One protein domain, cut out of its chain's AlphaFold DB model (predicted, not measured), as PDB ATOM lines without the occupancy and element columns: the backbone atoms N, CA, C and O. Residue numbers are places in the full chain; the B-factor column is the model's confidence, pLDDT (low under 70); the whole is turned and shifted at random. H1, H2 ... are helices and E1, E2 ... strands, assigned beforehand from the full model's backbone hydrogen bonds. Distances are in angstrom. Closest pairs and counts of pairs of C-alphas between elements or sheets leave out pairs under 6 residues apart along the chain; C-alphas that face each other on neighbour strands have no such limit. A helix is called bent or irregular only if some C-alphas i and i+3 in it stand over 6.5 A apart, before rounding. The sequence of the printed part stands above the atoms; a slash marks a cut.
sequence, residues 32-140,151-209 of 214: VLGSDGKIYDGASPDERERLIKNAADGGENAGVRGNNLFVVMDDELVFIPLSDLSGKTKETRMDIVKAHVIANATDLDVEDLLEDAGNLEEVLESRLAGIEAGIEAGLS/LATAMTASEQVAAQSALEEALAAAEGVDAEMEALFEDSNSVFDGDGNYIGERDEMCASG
ATOM      1  N   VAL A  32     273.001 220.375 252.694       88.12
ATOM      2  CA  VAL A  32     272.138 221.555 252.615       88.12
ATOM      3  C   VAL A  32     270.965 221.454 253.586       88.12
ATOM      4  O   VAL A  32     270.523 220.364 253.950       88.12
ATOM      5  N   LEU A  33     270.441 222.607 254.004       89.00
ATOM      6  CA  LEU A  33     269.223 222.694 254.808       89.00
ATOM      7  C   LEU A  33     268.007 222.854 253.892       89.00
ATOM      8  O   LEU A  33     267.876 223.867 253.206       89.00
ATOM      9  N   GLY A  34     267.109 221.875 253.910       87.50
ATOM     10  CA  GLY A  34     265.827 221.942 253.223       87.50
ATOM     11  C   GLY A  34     264.888 222.977 253.839       87.50
ATOM     12  O   GLY A  34     265.005 223.361 255.005       87.50
ATOM     13  N   SER A  35     263.898 223.408 253.055       85.00
ATOM     14  CA  SER A  35     262.840 224.325 253.504       85.00
ATOM     15  C   SER A  35     261.970 223.736 254.620       85.00
ATOM     16  O   SER A  35     261.357 224.473 255.391       85.00
ATOM     17  N   ASP A  36     261.954 222.408 254.739       87.12
ATOM     18  CA  ASP A  36     261.307 221.656 255.811       87.12
ATOM     19  C   ASP A  36     262.147 221.585 257.104       87.12
ATOM     20  O   ASP A  36     261.717 220.990 258.094       87.12
ATOM     21  N   GLY A  37     263.334 222.203 257.106       87.25
ATOM     22  CA  GLY A  37     264.257 222.250 258.234       87.25
ATOM     23  C   GLY A  37     265.102 220.988 258.416       87.25
ATOM     24  O   GLY A  37     265.780 220.874 259.439       87.25
ATOM     25  N   LYS A  38     265.072 220.039 257.469       90.06
ATOM     26  CA  LYS A  38     265.910 218.831 257.505       90.06
ATOM     27  C   LYS A  38     267.188 219.011 256.696       90.06
ATOM     28  O   LYS A  38     267.255 219.834 255.790       90.06
ATOM     29  N   ILE A  39     268.214 218.245 257.052       90.19
ATOM     30  CA  ILE A  39     269.499 218.249 256.355       90.19
ATOM     31  C   ILE A  39     269.476 217.164 255.282       90.19
ATOM     32  O   ILE A  39     269.063 216.039 255.566       90.19
ATOM     33  N   TYR A  40     269.926 217.512 254.081       89.81
ATOM     34  CA  TYR A  40     270.027 216.616 252.933       89.81
ATOM     35  C   TYR A  40     271.425 216.673 252.336       89.81
ATOM     36  O   TYR A  40     272.072 217.719 252.389       89.81
ATOM     37  N   ASP A  41     271.868 215.574 251.740       87.94
ATOM     38  CA  ASP A  41     273.098 215.542 250.957       87.94
ATOM     39  C   ASP A  41     272.802 216.101 249.555       87.94
ATOM     40  O   ASP A  41     271.905 215.628 248.851       87.94
ATOM     41  N   GLY A  42     273.496 217.175 249.170       87.44
ATOM     42  CA  GLY A  42     273.339 217.816 247.866       87.44
ATOM     43  C   GLY A  42     272.134 218.751 247.754       87.44
ATOM     44  O   GLY A  42     272.300 219.970 247.673       87.44
ATOM     45  N   ALA A  43     270.924 218.184 247.748       89.88
ATOM     46  CA  ALA A  43     269.667 218.908 247.553       89.88
ATOM     47  C   ALA A  43     268.474 218.243 248.257       89.88
ATOM     48  O   ALA A  43     268.478 217.051 248.564       89.88
ATOM     49  N   SER A  44     267.410 219.021 248.484       90.00
ATOM     50  CA  SER A  44     266.144 218.497 249.020       90.00
ATOM     51  C   SER A  44     265.446 217.541 248.031       90.00
ATOM     52  O   SER A  44     265.659 217.676 246.826       90.00
ATOM     53  N   PRO A  45     264.583 216.605 248.478       90.12
ATOM     54  CA  PRO A  45     263.942 215.619 247.600       90.12
ATOM     55  C   PRO A  45     263.176 216.235 246.425       90.12
ATOM     56  O   PRO A  45     263.358 215.803 245.290       90.12
ATOM     57  N   ASP A  46     262.397 217.290 246.684       90.25
ATOM     58  CA  ASP A  46     261.648 218.012 245.648       90.25
ATOM     59  C   ASP A  46     262.587 218.645 244.608       90.25
ATOM     60  O   ASP A  46     262.265 218.750 243.426       90.25
ATOM     61  N   GLU A  47     263.762 219.093 245.046       89.94
ATOM     62  CA  GLU A  47     264.757 219.703 244.171       89.94
ATOM     63  C   GLU A  47     265.520 218.657 243.357       89.94
ATOM     64  O   GLU A  47     265.755 218.878 242.173       89.94
ATOM     65  N   ARG A  48     265.806 217.487 243.940       91.44
ATOM     66  CA  ARG A  48     266.364 216.336 243.214       91.44
ATOM     67  C   ARG A  48     265.441 215.892 242.081       91.44
ATOM     68  O   ARG A  48     265.884 215.788 240.944       91.44
ATOM     69  N   GLU A  49     264.152 215.708 242.372       91.94
ATOM     70  CA  GLU A  49     263.157 215.315 241.364       91.94
ATOM     71  C   GLU A  49     263.043 216.358 240.245       91.94
ATOM     72  O   GLU A  49     262.923 216.017 239.071       91.94
ATOM     73  N   ARG A  50     263.139 217.647 240.590       91.12
ATOM     74  CA  ARG A  50     263.149 218.723 239.595       91.12
ATOM     75  C   ARG A  50     264.373 218.694 238.687       91.12
ATOM     76  O   ARG A  50     264.208 218.964 237.503       91.12
ATOM     77  N   LEU A  51     265.560 218.422 239.222       91.06
ATOM     78  CA  LEU A  51     266.789 218.342 238.427       91.06
ATOM     79  C   LEU A  51     266.722 217.166 237.448       91.06
ATOM     80  O   LEU A  51     266.909 217.374 236.254       91.06
ATOM     81  N   ILE A  52     266.325 215.983 237.928       92.25
ATOM     82  CA  ILE A  52     266.146 214.789 237.086       92.25
ATOM     83  C   ILE A  52     265.105 215.046 235.993       92.25
ATOM     84  O   ILE A  52     265.335 214.784 234.815       92.25
ATOM     85  N   LYS A  53     263.959 215.632 236.356       92.00
ATOM     86  CA  LYS A  53     262.914 215.943 235.382       92.00
ATOM     87  C   LYS A  53     263.365 216.970 234.342       92.00
ATOM     88  O   LYS A  53     263.047 216.816 233.169       92.00
ATOM     89  N   ASN A  54     264.071 218.017 234.765       90.31
ATOM     90  CA  ASN A  54     264.586 219.027 233.845       90.31
ATOM     91  C   ASN A  54     265.549 218.408 232.827       90.31
ATOM     92  O   ASN A  54     265.406 218.694 231.644       90.31
ATOM     93  N   ALA A  55     266.466 217.548 233.273       89.38
ATOM     94  CA  ALA A  55     267.358 216.782 232.406       89.38
ATOM     95  C   ALA A  55     266.568 215.930 231.391       89.38
ATOM     96  O   ALA A  55     266.757 216.060 230.181       89.38
ATOM     97  N   ALA A  56     265.579 215.159 231.858       88.62
ATOM     98  CA  ALA A  56     264.724 214.334 230.996       88.62
ATOM     99  C   ALA A  56     263.905 215.147 229.968       88.62
ATOM    100  O   ALA A  56     263.647 214.677 228.858       88.62
ATOM    101  N   ASP A  57     263.515 216.377 230.312       90.62
ATOM    102  CA  ASP A  57     262.798 217.307 229.432       90.62
ATOM    103  C   ASP A  57     263.738 218.052 228.444       90.62
ATOM    104  O   ASP A  57     263.293 218.943 227.711       90.62
ATOM    105  N   GLY A  58     265.024 217.676 228.377       83.06
ATOM    106  CA  GLY A  58     266.036 218.252 227.481       83.06
ATOM    107  C   GLY A  58     266.750 219.487 228.040       83.06
ATOM    108  O   GLY A  58     267.279 220.287 227.267       83.06
ATOM    109  N   GLY A  59     266.698 219.679 229.358       85.12
ATOM    110  CA  GLY A  59     267.472 220.674 230.093       85.12
ATOM    111  C   GLY A  59     268.916 220.236 230.347       85.12
ATOM    112  O   GLY A  59     269.431 219.326 229.706       85.12
ATOM    113  N   GLU A  60     269.579 220.919 231.277       83.88
ATOM    114  CA  GLU A  60     270.983 220.667 231.609       83.88
ATOM    115  C   GLU A  60     271.137 219.410 232.469       83.88
ATOM    116  O   GLU A  60     270.501 219.280 233.518       83.88
ATOM    117  N   ASN A  61     272.024 218.516 232.035       84.94
ATOM    118  CA  ASN A  61     272.372 217.304 232.769       84.94
ATOM    119  C   ASN A  61     273.452 217.558 233.826       84.94
ATOM    120  O   ASN A  61     273.537 216.823 234.800       84.94
ATOM    121  N   ALA A  62     274.230 218.632 233.708       87.31
ATOM    122  CA  ALA A  62     275.191 219.040 234.724       87.31
ATOM    123  C   ALA A  62     275.062 220.533 235.022       87.31
ATOM    124  O   ALA A  62     274.717 221.326 234.148       87.31
ATOM    125  N   GLY A  63     275.346 220.923 236.260       85.44
ATOM    126  CA  GLY A  63     275.246 222.316 236.685       85.44
ATOM    127  C   GLY A  63     275.720 222.520 238.114       85.44
ATOM    128  O   GLY A  63     276.034 221.573 238.834       85.44
ATOM    129  N   VAL A  64     275.753 223.769 238.569       87.19
ATOM    130  CA  VAL A  64     276.103 224.090 239.958       87.19
ATOM    131  C   VAL A  64     274.850 224.463 240.738       87.19
ATOM    132  O   VAL A  64     274.061 225.317 240.336       87.19
ATOM    133  N   ARG A  65     274.662 223.833 241.901       83.31
ATOM    134  CA  ARG A  65     273.573 224.143 242.826       83.31
ATOM    135  C   ARG A  65     274.092 224.298 244.250       83.31
ATOM    136  O   ARG A  65     274.559 223.352 244.882       83.31
ATOM    137  N   GLY A  66     273.976 225.513 244.784       82.19
ATOM    138  CA  GLY A  66     274.514 225.834 246.105       82.19
ATOM    139  C   GLY A  66     276.035 225.675 246.122       82.19
ATOM    140  O   GLY A  66     276.726 226.331 245.354       82.19
ATOM    141  N   ASN A  67     276.550 224.805 246.994       83.44
ATOM    142  CA  ASN A  67     277.986 224.510 247.092       83.44
ATOM    143  C   ASN A  67     278.359 223.153 246.465       83.44
ATOM    144  O   ASN A  67     279.377 222.559 246.828       83.44
ATOM    145  N   ASN A  68     277.516 222.645 245.565       88.25
ATOM    146  CA  ASN A  68     277.688 221.353 244.917       88.25
ATOM    147  C   ASN A  68     277.588 221.506 243.397       88.25
ATOM    148  O   ASN A  68     276.744 222.247 242.899       88.25
ATOM    149  N   LEU A  69     278.423 220.773 242.676       89.56
ATOM    150  CA  LEU A  69     278.176 220.395 241.294       89.56
ATOM    151  C   LEU A  69     277.147 219.256 241.306       89.56
ATOM    152  O   LEU A  69     277.232 218.362 242.146       89.56
ATOM    153  N   PHE A  70     276.168 219.300 240.413       91.31
ATOM    154  CA  PHE A  70     275.232 218.211 240.178       91.31
ATOM    155  C   PHE A  70     275.467 217.632 238.786       91.31
ATOM    156  O   PHE A  70     275.792 218.375 237.861       91.31
ATOM    157  N   VAL A  71     275.293 216.320 238.659       90.12
ATOM    158  CA  VAL A  71     275.347 215.584 237.391       90.12
ATOM    159  C   VAL A  71     274.182 214.597 237.375       90.12
ATOM    160  O   VAL A  71     273.968 213.884 238.357       90.12
ATOM    161  N   VAL A  72     273.406 214.596 236.295       88.62
ATOM    162  CA  VAL A  72     272.264 213.719 236.049       88.62
ATOM    163  C   VAL A  72     272.626 212.752 234.929       88.62
ATOM    164  O   VAL A  72     272.957 213.193 233.834       88.62
ATOM    165  N   MET A  73     272.522 211.451 235.187       82.94
ATOM    166  CA  MET A  73     272.754 210.397 234.195       82.94
ATOM    167  C   MET A  73     271.788 209.248 234.415       82.94
ATOM    168  O   MET A  73     271.635 208.806 235.546       82.94
ATOM    169  N   ASP A  74     271.133 208.786 233.350       78.44
ATOM    170  CA  ASP A  74     270.195 207.654 233.390       78.44
ATOM    171  C   ASP A  74     269.183 207.723 234.558       78.44
ATOM    172  O   ASP A  74     268.965 206.760 235.288       78.44
ATOM    173  N   ASP A  75     268.558 208.894 234.738       79.00
ATOM    174  CA  ASP A  75     267.622 209.228 235.830       79.00
ATOM    175  C   ASP A  75     268.227 209.234 237.255       79.00
ATOM    176  O   ASP A  75     267.518 209.480 238.239       79.00
ATOM    177  N   GLU A  76     269.538 209.043 237.390       82.62
ATOM    178  CA  GLU A  76     270.279 209.201 238.638       82.62
ATOM    179  C   GLU A  76     270.874 210.599 238.769       82.62
ATOM    180  O   GLU A  76     271.231 211.246 237.791       82.62
ATOM    181  N   LEU A  77     270.983 211.083 240.008       88.81
ATOM    182  CA  LEU A  77     271.509 212.408 240.317       88.81
ATOM    183  C   LEU A  77     272.600 212.314 241.375       88.81
ATOM    184  O   LEU A  77     272.320 211.964 242.529       88.81
ATOM    185  N   VAL A  78     273.802 212.725 240.984       91.00
ATOM    186  CA  VAL A  78     275.015 212.738 241.801       91.00
ATOM    187  C   VAL A  78     275.355 214.176 242.181       91.00
ATOM    188  O   VAL A  78     275.298 215.082 241.351       91.00
ATOM    189  N   PHE A  79     275.718 214.394 243.448       91.56
ATOM    190  CA  PHE A  79     276.203 215.684 243.937       91.56
ATOM    191  C   PHE A  79     277.660 215.589 244.363       91.56
ATOM    192  O   PHE A  79     278.019 214.744 245.176       91.56
ATOM    193  N   ILE A  80     278.470 216.513 243.856       90.81
ATOM    194  CA  ILE A  80     279.904 216.597 244.112       90.81
ATOM    195  C   ILE A  80     280.186 217.931 244.802       90.81
ATOM    196  O   ILE A  80     279.914 218.992 244.229       90.81
ATOM    197  N   PRO A  81     280.730 217.938 246.025       89.12
ATOM    198  CA  PRO A  81     281.053 219.180 246.706       89.12
ATOM    199  C   PRO A  81     282.067 220.012 245.914       89.12
ATOM    200  O   PRO A  81     283.147 219.543 245.566       89.12
ATOM    201  N   LEU A  82     281.791 221.302 245.707       86.50
ATOM    202  CA  LEU A  82     282.718 222.180 244.976       86.50
ATOM    203  C   LEU A  82     284.079 222.317 245.665       86.50
ATOM    204  O   LEU A  82     285.085 222.572 245.011       86.50
ATOM    205  N   SER A  83     284.142 222.109 246.981       85.00
ATOM    206  CA  SER A  83     285.408 222.090 247.714       85.00
ATOM    207  C   SER A  83     286.247 220.834 247.466       85.00
ATOM    208  O   SER A  83     287.412 220.833 247.848       85.00
ATOM    209  N   ASP A  84     285.701 219.781 246.843       86.31
ATOM    210  CA  ASP A  84     286.515 218.716 246.240       86.31
ATOM    211  C   ASP A  84     287.089 219.124 244.894       86.31
ATOM    212  O   ASP A  84     288.150 218.651 244.542       86.31
ATOM    213  N   LEU A  85     286.448 220.015 244.146       84.19
ATOM    214  CA  LEU A  85     286.914 220.407 242.812       84.19
ATOM    215  C   LEU A  85     287.845 221.623 242.848       84.19
ATOM    216  O   LEU A  85     288.624 221.850 241.924       84.19
ATOM    217  N   SER A  86     287.755 222.411 243.916       80.62
ATOM    218  CA  SER A  86     288.441 223.688 244.021       80.62
ATOM    219  C   SER A  86     289.972 223.545 244.067       80.62
ATOM    220  O   SER A  86     290.515 222.737 244.822       80.62
ATOM    221  N   GLY A  87     290.671 224.349 243.262       78.38
ATOM    222  CA  GLY A  87     292.127 224.435 243.161       78.38
ATOM    223  C   GLY A  87     292.762 223.269 242.408       78.38
ATOM    224  O   GLY A  87     293.979 223.085 242.484       78.38
ATOM    225  N   LYS A  88     291.954 222.450 241.724       82.44
ATOM    226  CA  LYS A  88     292.404 221.263 240.995       82.44
ATOM    227  C   LYS A  88     292.398 221.499 239.491       82.44
ATOM    228  O   LYS A  88     291.607 222.272 238.953       82.44
ATOM    229  N   THR A  89     293.282 220.788 238.797       82.25
ATOM    230  CA  THR A  89     293.334 220.820 237.334       82.25
ATOM    231  C   THR A  89     292.050 220.240 236.745       82.25
ATOM    232  O   THR A  89     291.313 219.510 237.401       82.25
ATOM    233  N   LYS A  90     291.768 220.570 235.484       79.38
ATOM    234  CA  LYS A  90     290.623 220.023 234.741       79.38
ATOM    235  C   LYS A  90     290.588 218.489 234.762       79.38
ATOM    236  O   LYS A  90     289.550 217.927 235.073       79.38
ATOM    237  N   GLU A  91     291.730 217.854 234.513       79.56
ATOM    238  CA  GLU A  91     291.904 216.396 234.549       79.56
ATOM    239  C   GLU A  91     291.542 215.824 235.925       79.56
ATOM    240  O   GLU A  91     290.615 215.035 236.040       79.56
ATOM    241  N   THR A  92     292.139 216.351 237.000       81.69
ATOM    242  CA  THR A  92     291.834 215.883 238.359       81.69
ATOM    243  C   THR A  92     290.393 216.180 238.782       81.69
ATOM    244  O   THR A  92     289.813 215.435 239.566       81.69
ATOM    245  N   ARG A  93     289.780 217.269 238.295       83.75
ATOM    246  CA  ARG A  93     288.348 217.520 238.518       83.75
ATOM    247  C   ARG A  93     287.500 216.449 237.842       83.75
ATOM    248  O   ARG A  93     286.546 215.994 238.461       83.75
ATOM    249  N   MET A  94     287.862 216.039 236.629       82.75
ATOM    250  CA  MET A  94     287.163 214.971 235.922       82.75
ATOM    251  C   MET A  94     287.292 213.634 236.660       82.75
ATOM    252  O   MET A  94     286.282 212.975 236.880       82.75
ATOM    253  N   ASP A  95     288.483 213.292 237.158       84.62
ATOM    254  CA  ASP A  95     288.690 212.075 237.960       84.62
ATOM    255  C   ASP A  95     287.801 212.053 239.212       84.62
ATOM    256  O   ASP A  95     287.199 211.038 239.549       84.62
ATOM    257  N   ILE A  96     287.660 213.195 239.888       86.88
ATOM    258  CA  ILE A  96     286.811 213.321 241.082       86.88
ATOM    259  C   ILE A  96     285.332 213.161 240.747       86.88
ATOM    260  O   ILE A  96     284.584 212.566 241.529       86.88
ATOM    261  N   VAL A  97     284.901 213.707 239.609       87.06
ATOM    262  CA  VAL A  97     283.525 213.563 239.132       87.06
ATOM    263  C   VAL A  97     283.244 212.093 238.812       87.06
ATOM    264  O   VAL A  97     282.269 211.542 239.321       87.06
ATOM    265  N   LYS A  98     284.126 211.438 238.045       86.56
ATOM    266  CA  LYS A  98     284.028 210.009 237.716       86.56
ATOM    267  C   LYS A  98     283.996 209.141 238.974       86.56
ATOM    268  O   LYS A  98     283.149 208.260 239.081       86.56
ATOM    269  N   ALA A  99     284.840 209.434 239.964       86.50
ATOM    270  CA  ALA A  99     284.849 208.710 241.231       86.50
ATOM    271  C   ALA A  99     283.506 208.817 241.975       86.50
ATOM    272  O   ALA A  99     283.001 207.809 242.458       86.50
ATOM    273  N   HIS A 100     282.886 210.002 242.023       87.25
ATOM    274  CA  HIS A 100     281.567 210.173 242.649       87.25
ATOM    275  C   HIS A 100     280.452 209.432 241.910       87.25
ATOM    276  O   HIS A 100     279.550 208.892 242.548       87.25
ATOM    277  N   VAL A 101     280.501 209.407 240.579       86.31
ATOM    278  CA  VAL A 101     279.547 208.648 239.762       86.31
ATOM    279  C   VAL A 101     279.658 207.160 240.059       86.31
ATOM    280  O   VAL A 101     278.656 206.503 240.332       86.31
ATOM    281  N   ILE A 102     280.883 206.638 240.064       83.25
ATOM    282  CA  ILE A 102     281.128 205.220 240.307       83.25
ATOM    283  C   ILE A 102     280.731 204.842 241.728       83.25
ATOM    284  O   ILE A 102     280.032 203.848 241.919       83.25
ATOM    285  N   ALA A 103     281.106 205.654 242.717       83.31
ATOM    286  CA  ALA A 103     280.707 205.480 244.108       83.31
ATOM    287  C   ALA A 103     279.182 205.400 244.273       83.31
ATOM    288  O   ALA A 103     278.686 204.510 244.963       83.31
ATOM    289  N   ASN A 104     278.434 206.275 243.592       82.69
ATOM    290  CA  ASN A 104     276.971 206.278 243.644       82.69
ATOM    291  C   ASN A 104     276.351 204.987 243.083       82.69
ATOM    292  O   ASN A 104     275.353 204.516 243.621       82.69
ATOM    293  N   ALA A 105     276.944 204.414 242.033       78.56
ATOM    294  CA  ALA A 105     276.434 203.214 241.370       78.56
ATOM    295  C   ALA A 105     276.893 201.892 242.019       78.56
ATOM    296  O   ALA A 105     276.240 200.862 241.858       78.56
ATOM    297  N   THR A 106     278.024 201.894 242.733       70.50
ATOM    298  CA  THR A 106     278.694 200.663 243.205       70.50
ATOM    299  C   THR A 106     278.833 200.552 244.725       70.50
ATOM    300  O   THR A 106     279.436 199.592 245.205       70.50
ATOM    301  N   ASP A 107     278.274 201.505 245.481       71.19
ATOM    302  CA  ASP A 107     278.426 201.626 246.942       71.19
ATOM    303  C   ASP A 107     279.905 201.672 247.398       71.19
ATOM    304  O   ASP A 107     280.238 201.287 248.521       71.19
ATOM    305  N   LEU A 108     280.809 202.121 246.521       72.38
ATOM    306  CA  LEU A 108     282.225 202.321 246.834       72.38
ATOM    307  C   LEU A 108     282.450 203.691 247.477       72.38
ATOM    308  O   LEU A 108     281.786 204.665 247.134       72.38
ATOM    309  N   ASP A 109     283.424 203.779 248.379       78.25
ATOM    310  CA  ASP A 109     283.830 205.054 248.962       78.25
ATOM    311  C   ASP A 109     284.663 205.866 247.951       78.25
ATOM    312  O   ASP A 109     285.574 205.353 247.296       78.25
ATOM    313  N   VAL A 110     284.347 207.158 247.812       79.88
ATOM    314  CA  VAL A 110     285.028 208.059 246.865       79.88
ATOM    315  C   VAL A 110     286.492 208.248 247.248       79.88
ATOM    316  O   VAL A 110     287.355 208.335 246.376       79.88
ATOM    317  N   GLU A 111     286.781 208.329 248.546       78.00
ATOM    318  CA  GLU A 111     288.143 208.454 249.049       78.00
ATOM    319  C   GLU A 111     289.001 207.258 248.631       78.00
ATOM    320  O   GLU A 111     290.086 207.473 248.100       78.00
ATOM    321  N   ASP A 112     288.490 206.029 248.741       72.69
ATOM    322  CA  ASP A 112     289.206 204.817 248.322       72.69
ATOM    323  C   ASP A 112     289.526 204.838 246.818       72.69
ATOM    324  O   ASP A 112     290.616 204.455 246.395       72.69
ATOM    325  N   LEU A 113     288.594 205.337 245.997       75.88
ATOM    326  CA  LEU A 113     288.781 205.478 244.549       75.88
ATOM    327  C   LEU A 113     289.843 206.525 244.174       75.88
ATOM    328  O   LEU A 113     290.406 206.464 243.081       75.88
ATOM    329  N   LEU A 114     290.104 207.498 245.051       76.06
ATOM    330  CA  LEU A 114     291.015 208.618 244.799       76.06
ATOM    331  C   LEU A 114     292.359 208.505 245.543       76.06
ATOM    332  O   LEU A 114     293.326 209.159 245.139       76.06
ATOM    333  N   GLU A 115     292.437 207.729 246.629       71.56
ATOM    334  CA  GLU A 115     293.652 207.520 247.427       71.56
ATOM    335  C   GLU A 115     294.680 206.634 246.704       71.56
ATOM    336  O   GLU A 115     295.886 206.892 246.811       71.56
ATOM    337  N   ASP A 116     294.228 205.678 245.886       59.50
ATOM    338  CA  ASP A 116     295.081 204.844 245.032       59.50
ATOM    339  C   ASP A 116     295.508 205.593 243.747       59.50
ATOM    340  O   ASP A 116     295.131 205.297 242.621       59.50
ATOM    341  N   ALA A 117     296.320 206.631 243.964       44.59
ATOM    342  CA  ALA A 117     297.263 207.284 243.053       44.59
ATOM    343  C   ALA A 117     296.889 207.412 241.555       44.59
ATOM    344  O   ALA A 117     297.338 206.647 240.709       44.59
ATOM    345  N   GLY A 118     296.278 208.547 241.201       54.50
ATOM    346  CA  GLY A 118     296.566 209.273 239.952       54.50
ATOM    347  C   GLY A 118     296.025 208.692 238.646       54.50
ATOM    348  O   GLY A 118     296.248 209.305 237.604       54.50
ATOM    349  N   ASN A 119     295.330 207.557 238.692       64.75
ATOM    350  CA  ASN A 119     294.633 206.997 237.547       64.75
ATOM    351  C   ASN A 119     293.464 206.130 238.033       64.75
ATOM    352  O   ASN A 119     293.602 204.920 238.210       64.75
ATOM    353  N   LEU A 120     292.314 206.771 238.268       73.31
ATOM    354  CA  LEU A 120     291.063 206.101 238.640       73.31
ATOM    355  C   LEU A 120     290.767 204.916 237.706       73.31
ATOM    356  O   LEU A 120     290.325 203.862 238.153       73.31
ATOM    357  N   GLU A 121     291.066 205.074 236.419       69.88
ATOM    358  CA  GLU A 121     290.860 204.048 235.402       69.88
ATOM    359  C   GLU A 121     291.715 202.799 235.660       69.88
ATOM    360  O   GLU A 121     291.196 201.688 235.656       69.88
ATOM    361  N   GLU A 122     292.989 202.966 236.023       72.06
ATOM    362  CA  GLU A 122     293.892 201.853 236.356       72.06
ATOM    363  C   GLU A 122     293.447 201.096 237.617       72.06
ATOM    364  O   GLU A 122     293.536 199.866 237.678       72.06
ATOM    365  N   VAL A 123     292.922 201.809 238.621       73.25
ATOM    366  CA  VAL A 123     292.374 201.193 239.842       73.25
ATOM    367  C   VAL A 123     291.150 200.340 239.513       73.25
ATOM    368  O   VAL A 123     291.031 199.207 239.991       73.25
ATOM    369  N   LEU A 124     290.250 200.852 238.673       73.50
ATOM    370  CA  LEU A 124     289.039 200.143 238.257       73.50
ATOM    371  C   LEU A 124     289.364 198.937 237.372       73.50
ATOM    372  O   LEU A 124     288.825 197.855 237.604       73.50
ATOM    373  N   GLU A 125     290.288 199.084 236.421       74.06
ATOM    374  CA  GLU A 125     290.786 197.986 235.586       74.06
ATOM    375  C   GLU A 125     291.430 196.882 236.432       74.06
ATOM    376  O   GLU A 125     291.138 195.697 236.251       74.06
ATOM    377  N   SER A 126     292.266 197.258 237.402       73.00
ATOM    378  CA  SER A 126     292.888 196.327 238.347       73.00
ATOM    379  C   SER A 126     291.836 195.563 239.162       73.00
ATOM    380  O   SER A 126     291.938 194.342 239.336       73.00
ATOM    381  N   ARG A 127     290.771 196.247 239.600       71.06
ATOM    382  CA  ARG A 127     289.641 195.616 240.300       71.06
ATOM    383  C   ARG A 127     288.864 194.651 239.406       71.06
ATOM    384  O   ARG A 127     288.604 193.529 239.842       71.06
ATOM    385  N   LEU A 128     288.546 195.031 238.169       71.06
ATOM    386  CA  LEU A 128     287.878 194.152 237.200       71.06
ATOM    387  C   LEU A 128     288.704 192.891 236.925       71.06
ATOM    388  O   LEU A 128     288.182 191.778 237.015       71.06
ATOM    389  N   ALA A 129     290.007 193.049 236.686       71.56
ATOM    390  CA  ALA A 129     290.918 191.931 236.459       71.56
ATOM    391  C   ALA A 129     291.009 190.997 237.681       71.56
ATOM    392  O   ALA A 129     291.054 189.772 237.534       71.56
ATOM    393  N   GLY A 130     291.002 191.555 238.896       65.88
ATOM    394  CA  GLY A 130     290.964 190.783 240.140       65.88
ATOM    395  C   GLY A 130     289.685 189.951 240.290       65.88
ATOM    396  O   GLY A 130     289.756 188.790 240.705       65.88
ATOM    397  N   ILE A 131     288.531 190.512 239.914       64.00
ATOM    398  CA  ILE A 131     287.239 189.810 239.925       64.00
ATOM    399  C   ILE A 131     287.236 188.677 238.891       64.00
ATOM    400  O   ILE A 131     286.902 187.543 239.234       64.00
ATOM    401  N   GLU A 132     287.667 188.943 237.655       66.25
ATOM    402  CA  GLU A 132     287.721 187.937 236.584       66.25
ATOM    403  C   GLU A 132     288.630 186.757 236.960       66.25
ATOM    404  O   GLU A 132     288.230 185.593 236.853       66.25
ATOM    405  N   ALA A 133     289.818 187.047 237.498       66.12
ATOM    406  CA  ALA A 133     290.741 186.023 237.977       66.12
ATOM    407  C   ALA A 133     290.143 185.192 239.129       66.12
ATOM    408  O   ALA A 133     290.342 183.975 239.187       66.12
ATOM    409  N   GLY A 134     289.385 185.824 240.033       61.31
ATOM    410  CA  GLY A 134     288.662 185.147 241.111       61.31
ATOM    411  C   GLY A 134     287.590 184.177 240.599       61.31
ATOM    412  O   GLY A 134     287.503 183.044 241.089       61.31
ATOM    413  N   ILE A 135     286.832 184.594 239.577       62.47
ATOM    414  CA  ILE A 135     285.813 183.780 238.900       62.47
ATOM    415  C   ILE A 135     286.462 182.577 238.201       62.47
ATOM    416  O   ILE A 135     286.017 181.442 238.397       62.47
ATOM    417  N   GLU A 136     287.522 182.794 237.414       63.81
ATOM    418  CA  GLU A 136     288.188 181.734 236.642       63.81
ATOM    419  C   GLU A 136     288.869 180.701 237.549       63.81
ATOM    420  O   GLU A 136     288.792 179.492 237.307       63.81
ATOM    421  N   ALA A 137     289.497 181.156 238.634       61.47
ATOM    422  CA  ALA A 137     290.212 180.284 239.555       61.47
ATOM    423  C   ALA A 137     289.284 179.463 240.474       61.47
ATOM    424  O   ALA A 137     289.764 178.586 241.196       61.47
ATOM    425  N   GLY A 138     287.966 179.715 240.464       52.47
ATOM    426  CA  GLY A 138     286.998 179.016 241.318       52.47
ATOM    427  C   GLY A 138     287.345 179.114 242.808       52.47
ATOM    428  O   GLY A 138     287.070 178.185 243.573       52.47
ATOM    429  N   LEU A 139     288.025 180.197 243.199       48.69
ATOM    430  CA  LEU A 139     288.654 180.336 244.505       48.69
ATOM    431  C   LEU A 139     287.598 180.368 245.612       48.69
ATOM    432  O   LEU A 139     286.669 181.173 245.604       48.69
ATOM    433  N   SER A 140     287.787 179.505 246.612       48.69
ATOM    434  CA  SER A 140     287.078 179.563 247.887       48.69
ATOM    435  C   SER A 140     288.043 179.924 249.015       48.69
ATOM    436  O   SER A 140     289.051 179.247 249.199       48.69
ATOM    437  N   LEU A 151     285.788 192.662 250.403       41.12
ATOM    438  CA  LEU A 151     284.397 192.547 249.943       41.12
ATOM    439  C   LEU A 151     284.085 191.161 249.333       41.12
ATOM    440  O   LEU A 151     282.945 190.702 249.363       41.12
ATOM    441  N   ALA A 152     285.101 190.419 248.880       42.66
ATOM    442  CA  ALA A 152     284.924 189.094 248.276       42.66
ATOM    443  C   ALA A 152     284.639 187.966 249.292       42.66
ATOM    444  O   ALA A 152     284.409 186.820 248.910       42.66
ATOM    445  N   THR A 153     284.632 188.260 250.597       43.97
ATOM    446  CA  THR A 153     284.549 187.222 251.646       43.97
ATOM    447  C   THR A 153     283.104 186.783 251.958       43.97
ATOM    448  O   THR A 153     282.888 185.896 252.784       43.97
ATOM    449  N   ALA A 154     282.104 187.339 251.264       41.28
ATOM    450  CA  ALA A 154     280.698 186.922 251.356       41.28
ATOM    451  C   ALA A 154     280.040 186.612 250.000       41.28
ATOM    452  O   ALA A 154     278.905 186.144 249.986       41.28
ATOM    453  N   MET A 155     280.739 186.845 248.883       50.16
ATOM    454  CA  MET A 155     280.138 186.858 247.552       50.16
ATOM    455  C   MET A 155     280.336 185.527 246.812       50.16
ATOM    456  O   MET A 155     281.442 185.146 246.432       50.16
ATOM    457  N   THR A 156     279.239 184.810 246.598       58.91
ATOM    458  CA  THR A 156     279.083 183.732 245.616       58.91
ATOM    459  C   THR A 156     279.521 184.185 244.216       58.91
ATOM    460  O   THR A 156     279.525 185.374 243.911       58.91
ATOM    461  N   ALA A 157     279.820 183.245 243.311       59.41
ATOM    462  CA  ALA A 157     280.132 183.578 241.913       59.41
ATOM    463  C   ALA A 157     279.050 184.463 241.252       59.41
ATOM    464  O   ALA A 157     279.366 185.312 240.430       59.41
ATOM    465  N   SER A 158     277.779 184.318 241.649       56.12
ATOM    466  CA  SER A 158     276.692 185.203 241.205       56.12
ATOM    467  C   SER A 158     276.798 186.633 241.732       56.12
ATOM    468  O   SER A 158     276.425 187.562 241.026       56.12
ATOM    469  N   GLU A 159     277.299 186.823 242.949       63.16
ATOM    470  CA  GLU A 159     277.516 188.148 243.538       63.16
ATOM    471  C   GLU A 159     278.752 188.828 242.930       63.16
ATOM    472  O   GLU A 159     278.722 190.029 242.700       63.16
ATOM    473  N   GLN A 160     279.789 188.067 242.554       63.62
ATOM    474  CA  GLN A 160     280.937 188.597 241.803       63.62
ATOM    475  C   GLN A 160     280.551 189.040 240.386       63.62
ATOM    476  O   GLN A 160     280.966 190.106 239.948       63.62
ATOM    477  N   VAL A 161     279.699 188.275 239.694       69.19
ATOM    478  CA  VAL A 161     279.152 188.674 238.384       69.19
ATOM    479  C   VAL A 161     278.267 189.919 238.503       69.19
ATOM    480  O   VAL A 161     278.316 190.789 237.640       69.19
ATOM    481  N   ALA A 162     277.475 190.033 239.574       68.94
ATOM    482  CA  ALA A 162     276.676 191.231 239.824       68.94
ATOM    483  C   ALA A 162     277.557 192.459 240.106       68.94
ATOM    484  O   ALA A 162     277.294 193.525 239.560       68.94
ATOM    485  N   ALA A 163     278.623 192.299 240.897       70.25
ATOM    486  CA  ALA A 163     279.591 193.361 241.160       70.25
ATOM    487  C   ALA A 163     280.333 193.792 239.885       70.25
ATOM    488  O   ALA A 163     280.476 194.985 239.643       70.25
ATOM    489  N   GLN A 164     280.747 192.837 239.045       73.56
ATOM    490  CA  GLN A 164     281.350 193.132 237.746       73.56
ATOM    491  C   GLN A 164     280.388 193.922 236.854       73.56
ATOM    492  O   GLN A 164     280.761 194.967 236.334       73.56
ATOM    493  N   SER A 165     279.140 193.462 236.722       77.38
ATOM    494  CA  SER A 165     278.130 194.143 235.905       77.38
ATOM    495  C   SER A 165     277.842 195.560 236.403       77.38
ATOM    496  O   SER A 165     277.709 196.463 235.587       77.38
ATOM    497  N   ALA A 166     277.753 195.761 237.722       76.06
ATOM    498  CA  ALA A 166     277.531 197.081 238.307       76.06
ATOM    499  C   ALA A 166     278.723 198.018 238.065       76.06
ATOM    500  O   ALA A 166     278.532 199.194 237.775       76.06
ATOM    501  N   LEU A 167     279.952 197.499 238.144       75.50
ATOM    502  CA  LEU A 167     281.161 198.276 237.884       75.50
ATOM    503  C   LEU A 167     281.299 198.648 236.399       75.50
ATOM    504  O   LEU A 167     281.682 199.771 236.089       75.50
ATOM    505  N   GLU A 168     280.948 197.735 235.488       79.69
ATOM    506  CA  GLU A 168     280.914 197.998 234.042       79.69
ATOM    507  C   GLU A 168     279.855 199.053 233.679       79.69
ATOM    508  O   GLU A 168     280.131 199.959 232.893       79.69
ATOM    509  N   GLU A 169     278.663 198.980 234.275       80.38
ATOM    510  CA  GLU A 169     277.596 199.970 234.084       80.38
ATOM    511  C   GLU A 169     277.991 201.345 234.645       80.38
ATOM    512  O   GLU A 169     277.837 202.363 233.970       80.38
ATOM    513  N   ALA A 170     278.594 201.372 235.833       77.38
ATOM    514  CA  ALA A 170     279.106 202.589 236.452       77.38
ATOM    515  C   ALA A 170     280.224 203.248 235.631       77.38
ATOM    516  O   ALA A 170     280.273 204.475 235.526       77.38
ATOM    517  N   LEU A 171     281.113 202.447 235.034       78.75
ATOM    518  CA  LEU A 171     282.170 202.945 234.157       78.75
ATOM    519  C   LEU A 171     281.583 203.547 232.875       78.75
ATOM    520  O   LEU A 171     281.969 204.645 232.489       78.75
ATOM    521  N   ALA A 172     280.607 202.875 232.259       81.25
ATOM    522  CA  ALA A 172     279.919 203.398 231.081       81.25
ATOM    523  C   ALA A 172     279.196 204.726 231.375       81.25
ATOM    524  O   ALA A 172     279.258 205.654 230.567       81.25
ATOM    525  N   ALA A 173     278.564 204.845 232.548       75.81
ATOM    526  CA  ALA A 173     277.990 206.106 233.005       75.81
ATOM    527  C   ALA A 173     279.083 207.177 233.181       75.81
ATOM    528  O   ALA A 173     278.950 208.277 232.658       75.81
ATOM    529  N   ALA A 174     280.204 206.847 233.833       79.81
ATOM    530  CA  ALA A 174     281.325 207.765 234.050       79.81
ATOM    531  C   ALA A 174     281.975 208.273 232.745       79.81
ATOM    532  O   ALA A 174     282.373 209.435 232.681       79.81
ATOM    533  N   GLU A 175     282.054 207.449 231.698       77.38
ATOM    534  CA  GLU A 175     282.490 207.876 230.357       77.38
ATOM    535  C   GLU A 175     281.492 208.846 229.702       77.38
ATOM    536  O   GLU A 175     281.891 209.783 229.006       77.38
ATOM    537  N   GLY A 176     280.189 208.666 229.948       71.44
ATOM    538  CA  GLY A 176     279.135 209.574 229.486       71.44
ATOM    539  C   GLY A 176     279.244 210.985 230.070       71.44
ATOM    540  O   GLY A 176     278.857 211.954 229.415       71.44
ATOM    541  N   VAL A 177     279.848 211.114 231.256       72.62
ATOM    542  CA  VAL A 177     280.050 212.397 231.946       72.62
ATOM    543  C   VAL A 177     281.013 213.316 231.203       72.62
ATOM    544  O   VAL A 177     280.867 214.538 231.270       72.62
ATOM    545  N   ASP A 178     282.004 212.751 230.505       71.81
ATOM    546  CA  ASP A 178     283.129 213.521 229.978       71.81
ATOM    547  C   ASP A 178     282.655 214.639 229.048       71.81
ATOM    548  O   ASP A 178     283.050 215.788 229.216       71.81
ATOM    549  N   ALA A 179     281.753 214.339 228.111       70.38
ATOM    550  CA  ALA A 179     281.254 215.326 227.155       70.38
ATOM    551  C   ALA A 179     280.403 216.430 227.810       70.38
ATOM    552  O   ALA A 179     280.441 217.581 227.372       70.38
ATOM    553  N   GLU A 180     279.639 216.096 228.850       70.81
ATOM    554  CA  GLU A 180     278.716 217.028 229.505       70.81
ATOM    555  C   GLU A 180     279.432 217.942 230.501       70.81
ATOM    556  O   GLU A 180     279.183 219.147 230.542       70.81
ATOM    557  N   MET A 181     280.389 217.392 231.250       75.06
ATOM    558  CA  MET A 181     281.252 218.173 232.131       75.06
ATOM    559  C   MET A 181     282.219 219.046 231.349       75.06
ATOM    560  O   MET A 181     282.466 220.183 231.745       75.06
ATOM    561  N   GLU A 182     282.731 218.553 230.221       73.12
ATOM    562  CA  GLU A 182     283.514 219.369 229.301       73.12
ATOM    563  C   GLU A 182     282.699 220.576 228.833       73.12
ATOM    564  O   GLU A 182     283.171 221.705 228.936       73.12
ATOM    565  N   ALA A 183     281.447 220.363 228.416       72.56
ATOM    566  CA  ALA A 183     280.558 221.443 227.999       72.56
ATOM    567  C   ALA A 183     280.279 222.451 229.127       72.56
ATOM    568  O   ALA A 183     280.241 223.648 228.860       72.56
ATOM    569  N   LEU A 184     280.143 222.002 230.378       73.44
ATOM    570  CA  LEU A 184     279.974 222.886 231.536       73.44
ATOM    571  C   LEU A 184     281.244 223.686 231.853       73.44
ATOM    572  O   LEU A 184     281.180 224.876 232.160       73.44
ATOM    573  N   PHE A 185     282.416 223.055 231.776       69.56
ATOM    574  CA  PHE A 185     283.694 223.733 232.000       69.56
ATOM    575  C   PHE A 185     284.088 224.666 230.847       69.56
ATOM    576  O   PHE A 185     284.874 225.592 231.059       69.56
ATOM    577  N   GLU A 186     283.576 224.424 229.641       71.81
ATOM    578  CA  GLU A 186     283.807 225.240 228.445       71.81
ATOM    579  C   GLU A 186     282.683 226.241 228.157       71.81
ATOM    580  O   GLU A 186     282.845 227.102 227.282       71.81
ATOM    581  N   ASP A 187     281.566 226.168 228.883       71.75
ATOM    582  CA  ASP A 187     280.483 227.126 228.746       71.75
ATOM    583  C   ASP A 187     281.012 228.530 229.027       71.75
ATOM    584  O   ASP A 187     281.494 228.860 230.108       71.75
ATOM    585  N   SER A 188     280.889 229.392 228.020       62.16
ATOM    586  CA  SER A 188     281.336 230.773 228.108       62.16
ATOM    587  C   SER A 188     280.598 231.574 229.182       62.16
ATOM    588  O   SER A 188     281.106 232.622 229.587       62.16
ATOM    589  N   ASN A 189     279.401 231.139 229.592       72.31
ATOM    590  CA  ASN A 189     278.669 231.749 230.693       72.31
ATOM    591  C   ASN A 189     279.153 231.252 232.062       72.31
ATOM    592  O   ASN A 189     279.001 231.974 233.037       72.31
ATOM    593  N   SER A 190     279.813 230.100 232.159       77.12
ATOM    594  CA  SER A 190     280.425 229.637 233.402       77.12
ATOM    595  C   SER A 190     281.764 230.342 233.648       77.12
ATOM    596  O   SER A 190     282.686 230.281 232.835       77.12
ATOM    597  N   VAL A 191     281.892 231.045 234.777       76.25
ATOM    598  CA  VAL A 191     283.125 231.756 235.136       76.25
ATOM    599  C   VAL A 191     283.951 230.897 236.076       76.25
ATOM    600  O   VAL A 191     283.504 230.512 237.159       76.25
ATOM    601  N   PHE A 192     285.197 230.663 235.670       77.00
ATOM    602  CA  PHE A 192     286.208 230.022 236.492       77.00
ATOM    603  C   PHE A 192     287.343 231.001 236.810       77.00
ATOM    604  O   PHE A 192     287.716 231.818 235.965       77.00
ATOM    605  N   ASP A 193     287.892 230.944 238.023       75.00
ATOM    606  CA  ASP A 193     289.078 231.729 238.374       75.00
ATOM    607  C   ASP A 193     290.367 231.151 237.751       75.00
ATOM    608  O   ASP A 193     290.360 230.124 237.068       75.00
ATOM    609  N   GLY A 194     291.500 231.827 237.970       58.25
ATOM    610  CA  GLY A 194     292.803 231.404 237.440       58.25
ATOM    611  C   GLY A 194     293.301 230.048 237.962       58.25
ATOM    612  O   GLY A 194     294.218 229.484 237.369       58.25
ATOM    613  N   ASP A 195     292.678 229.528 239.022       62.47
ATOM    614  CA  ASP A 195     292.943 228.219 239.617       62.47
ATOM    615  C   ASP A 195     291.888 227.172 239.193       62.47
ATOM    616  O   ASP A 195     291.919 226.029 239.652       62.47
ATOM    617  N   GLY A 196     290.961 227.540 238.300       63.06
ATOM    618  CA  GLY A 196     289.908 226.672 237.784       63.06
ATOM    619  C   GLY A 196     288.697 226.525 238.709       63.06
ATOM    620  O   GLY A 196     287.892 225.623 238.499       63.06
ATOM    621  N   ASN A 197     288.519 227.369 239.725       70.56
ATOM    622  CA  ASN A 197     287.349 227.304 240.606       70.56
ATOM    623  C   ASN A 197     286.132 227.926 239.944       70.56
ATOM    624  O   ASN A 197     286.237 229.040 239.445       70.56
ATOM    625  N   TYR A 198     284.976 227.265 240.004       77.12
ATOM    626  CA  TYR A 198     283.722 227.891 239.589       77.12
ATOM    627  C   TYR A 198     283.376 229.035 240.550       77.12
ATOM    628  O   TYR A 198     283.277 228.809 241.758       77.12
ATOM    629  N   ILE A 199     283.202 230.246 240.021       78.00
ATOM    630  CA  ILE A 199     282.897 231.449 240.813       78.00
ATOM    631  C   ILE A 199     281.527 232.060 240.502       78.00
ATOM    632  O   ILE A 199     281.115 232.987 241.196       78.00
ATOM    633  N   GLY A 200     280.801 231.511 239.529       76.50
ATOM    634  CA  GLY A 200     279.437 231.912 239.197       76.50
ATOM    635  C   GLY A 200     279.196 231.980 237.697       76.50
ATOM    636  O   GLY A 200     280.097 231.743 236.891       76.50
ATOM    637  N   GLU A 201     277.969 232.321 237.321       82.25
ATOM    638  CA  GLU A 201     277.640 232.625 235.934       82.25
ATOM    639  C   GLU A 201     278.002 234.071 235.599       82.25
ATOM    640  O   GLU A 201     277.748 234.998 236.369       82.25
ATOM    641  N   ARG A 202     278.565 234.285 234.414       79.38
ATOM    642  CA  ARG A 202     279.021 235.584 233.933       79.38
ATOM    643  C   ARG A 202     277.869 236.572 233.896       79.38
ATOM    644  O   ARG A 202     278.042 237.694 234.353       79.38
ATOM    645  N   ASP A 203     276.705 236.161 233.407       81.12
ATOM    646  CA  ASP A 203     275.529 237.027 233.328       81.12
ATOM    647  C   ASP A 203     275.027 237.456 234.719       81.12
ATOM    648  O   ASP A 203     274.679 238.625 234.919       81.12
ATOM    649  N   GLU A 204     275.061 236.555 235.706       78.31
ATOM    650  CA  GLU A 204     274.704 236.866 237.094       78.31
ATOM    651  C   GLU A 204     275.738 237.787 237.756       78.31
ATOM    652  O   GLU A 204     275.366 238.791 238.367       78.31
ATOM    653  N   MET A 205     277.032 237.510 237.564       78.69
ATOM    654  CA  MET A 205     278.131 238.332 238.084       78.69
ATOM    655  C   MET A 205     278.198 239.716 237.419       78.69
ATOM    656  O   MET A 205     278.552 240.709 238.059       78.69
ATOM    657  N   CYS A 206     277.833 239.816 236.139       78.81
ATOM    658  CA  CYS A 206     277.674 241.087 235.436       78.81
ATOM    659  C   CYS A 206     276.483 241.879 235.986       78.81
ATOM    660  O   CYS A 206     276.573 243.094 236.170       78.81
ATOM    661  N   ALA A 207     275.366 241.207 236.280       80.06
ATOM    662  CA  ALA A 207     274.185 241.842 236.853       80.06
ATOM    663  C   ALA A 207     274.406 242.314 238.302       80.06
ATOM    664  O   ALA A 207     273.854 243.345 238.699       80.06
ATOM    665  N   SER A 208     275.217 241.594 239.084       78.94
ATOM    666  CA  SER A 208     275.592 241.967 240.454       78.94
ATOM    667  C   SER A 208     276.733 242.995 240.522       78.94
ATOM    668  O   SER A 208     276.910 243.640 241.558       78.94
ATOM    669  N   GLY A 209     277.464 243.203 239.419       76.25
ATOM    670  CA  GLY A 209     278.617 244.106 239.335       76.25
ATOM    671  C   GLY A 209     279.910 243.520 239.912       76.25
ATOM    672  O   GLY A 209     280.843 244.267 240.213       76.25
TER     673      GLY A 209
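AT A GLANCE: This is residues 32 to 140 and 151 to 209 of the 214 residues of an uncharacterized protein of Alphaproteobacteria bacterium (UniProt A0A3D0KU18). A small three-stranded sheet, E2 E3 E4, is covered by H1 on one face and by H3 and H6b on the other, and beyond it H5 and H6a reach away side by side as a long helical arm. At the opposite end of the longest axis the small hairpin E5 and E6 and the short helix H7 make a tail. The printed part has 168 residues with seven named helices and six named strands, in the order E1 H1 E2 E3 E4 H2 H3 H4 H5 H6 E5 E6 H7; both sheets are antiparallel, and the class is mixed, helices and strands. It is only just compact, close to loose, with a radius of gyration of the C-alphas of 18.2 A, and elongated, spanning 65 by 37 by 29 A.

HOW THE PARTS SIT: E1, residues 39 to 41, pairs with no named strand; residues 32 to 33 pair antiparallel with its residues 39 to 40. H1, residues 45 to 56, is on the sheet of E2, residues 62 to 65, E3, residues 68 to 73, and E4, residues 76 to 81. H1 lies over E3 and E4 at a height over the sheet of 9.3 A; its closest C-alphas to E3 are those of Ile 52 and Val 72, 6.3 A apart. The sheet is a meander, each strand the antiparallel neighbour of the one before. In the hairpin E2 and E3, N 63 and O 70 are within hydrogen-bond range at 3.0 A; in the hairpin E3 and E4, N 69 and O 80 are at 2.8 A. H2, residues 82 to 85, only grazes the sheet. H3, residues 90 to 106, is the hub and lies over E3 and E4 on the opposite face from H1, at a height over the sheet of 9.6 A. H4, residues 110 to 115, touches H3 at a steep tilt of 48 degrees, opposite ways, the closest C-alphas being those of Ala 99 and Val 110, 5.7 A apart. H6, residues 157 to 186, was assigned as one helix by its hydrogen bonds but is bent, with C-alphas 176 and 179 6.6 A apart; its arms are H6a, residues 157 to 176, and H6b, residues 179 to 186. H6a touches H3, opposite ways at a tilt of 35.5 degrees, only just steep; the closest C-alphas are those of Lys 98 and Ala 174, 5.1 A apart. H5, residues 120 to 136, touches H6a with residues 128 to 135 alone, at a shallow tilt of 24 degrees, opposite ways, closest at the C-alphas of Ile 135 and Ala 157, 6.4 A. H6b lies over E2 on the same face as H3, and with H1 on the other face this makes three layers, helices on both faces of a sheet. E5, residues 190 to 192, and E6, residues 198 to 201, form a hairpin with N 191 and O 200 at 2.9 A. H7, residues 202 to 208, touches no helix. Each O i to N i+4 pair is within hydrogen-bond range in H1, H3, H4, H5, H6a, H6b and H7; H2 is too short for one.

IN THESE COORDINATES: E1 begins at C-alpha 39, (269.499, 218.249, 256.355). From first to last C-alpha H1 measures 16.7 A, E3 16.1 A, E4 16.8 A, H3 24.3 A, H5 24.6 A and H6a 28.8 A. H6a begins at C-alpha 157, (280.132, 183.578, 241.913), and H7 ends at C-alpha 208, (275.592, 241.967, 240.454).

THE WHOLE: The two C-alphas farthest apart, those of Gly 138 and Gly 209, are 65.7 A apart. Residues 141 to 150 are not printed, and C-alphas 140 and 151 stand 13.4 A apart across this cut, in the link from H5 to H6. The links printed whole are tight. Mean pLDDT of the printed part is 76.9; 33 residues are under 70, among them 130 to 140 and 151 to 162.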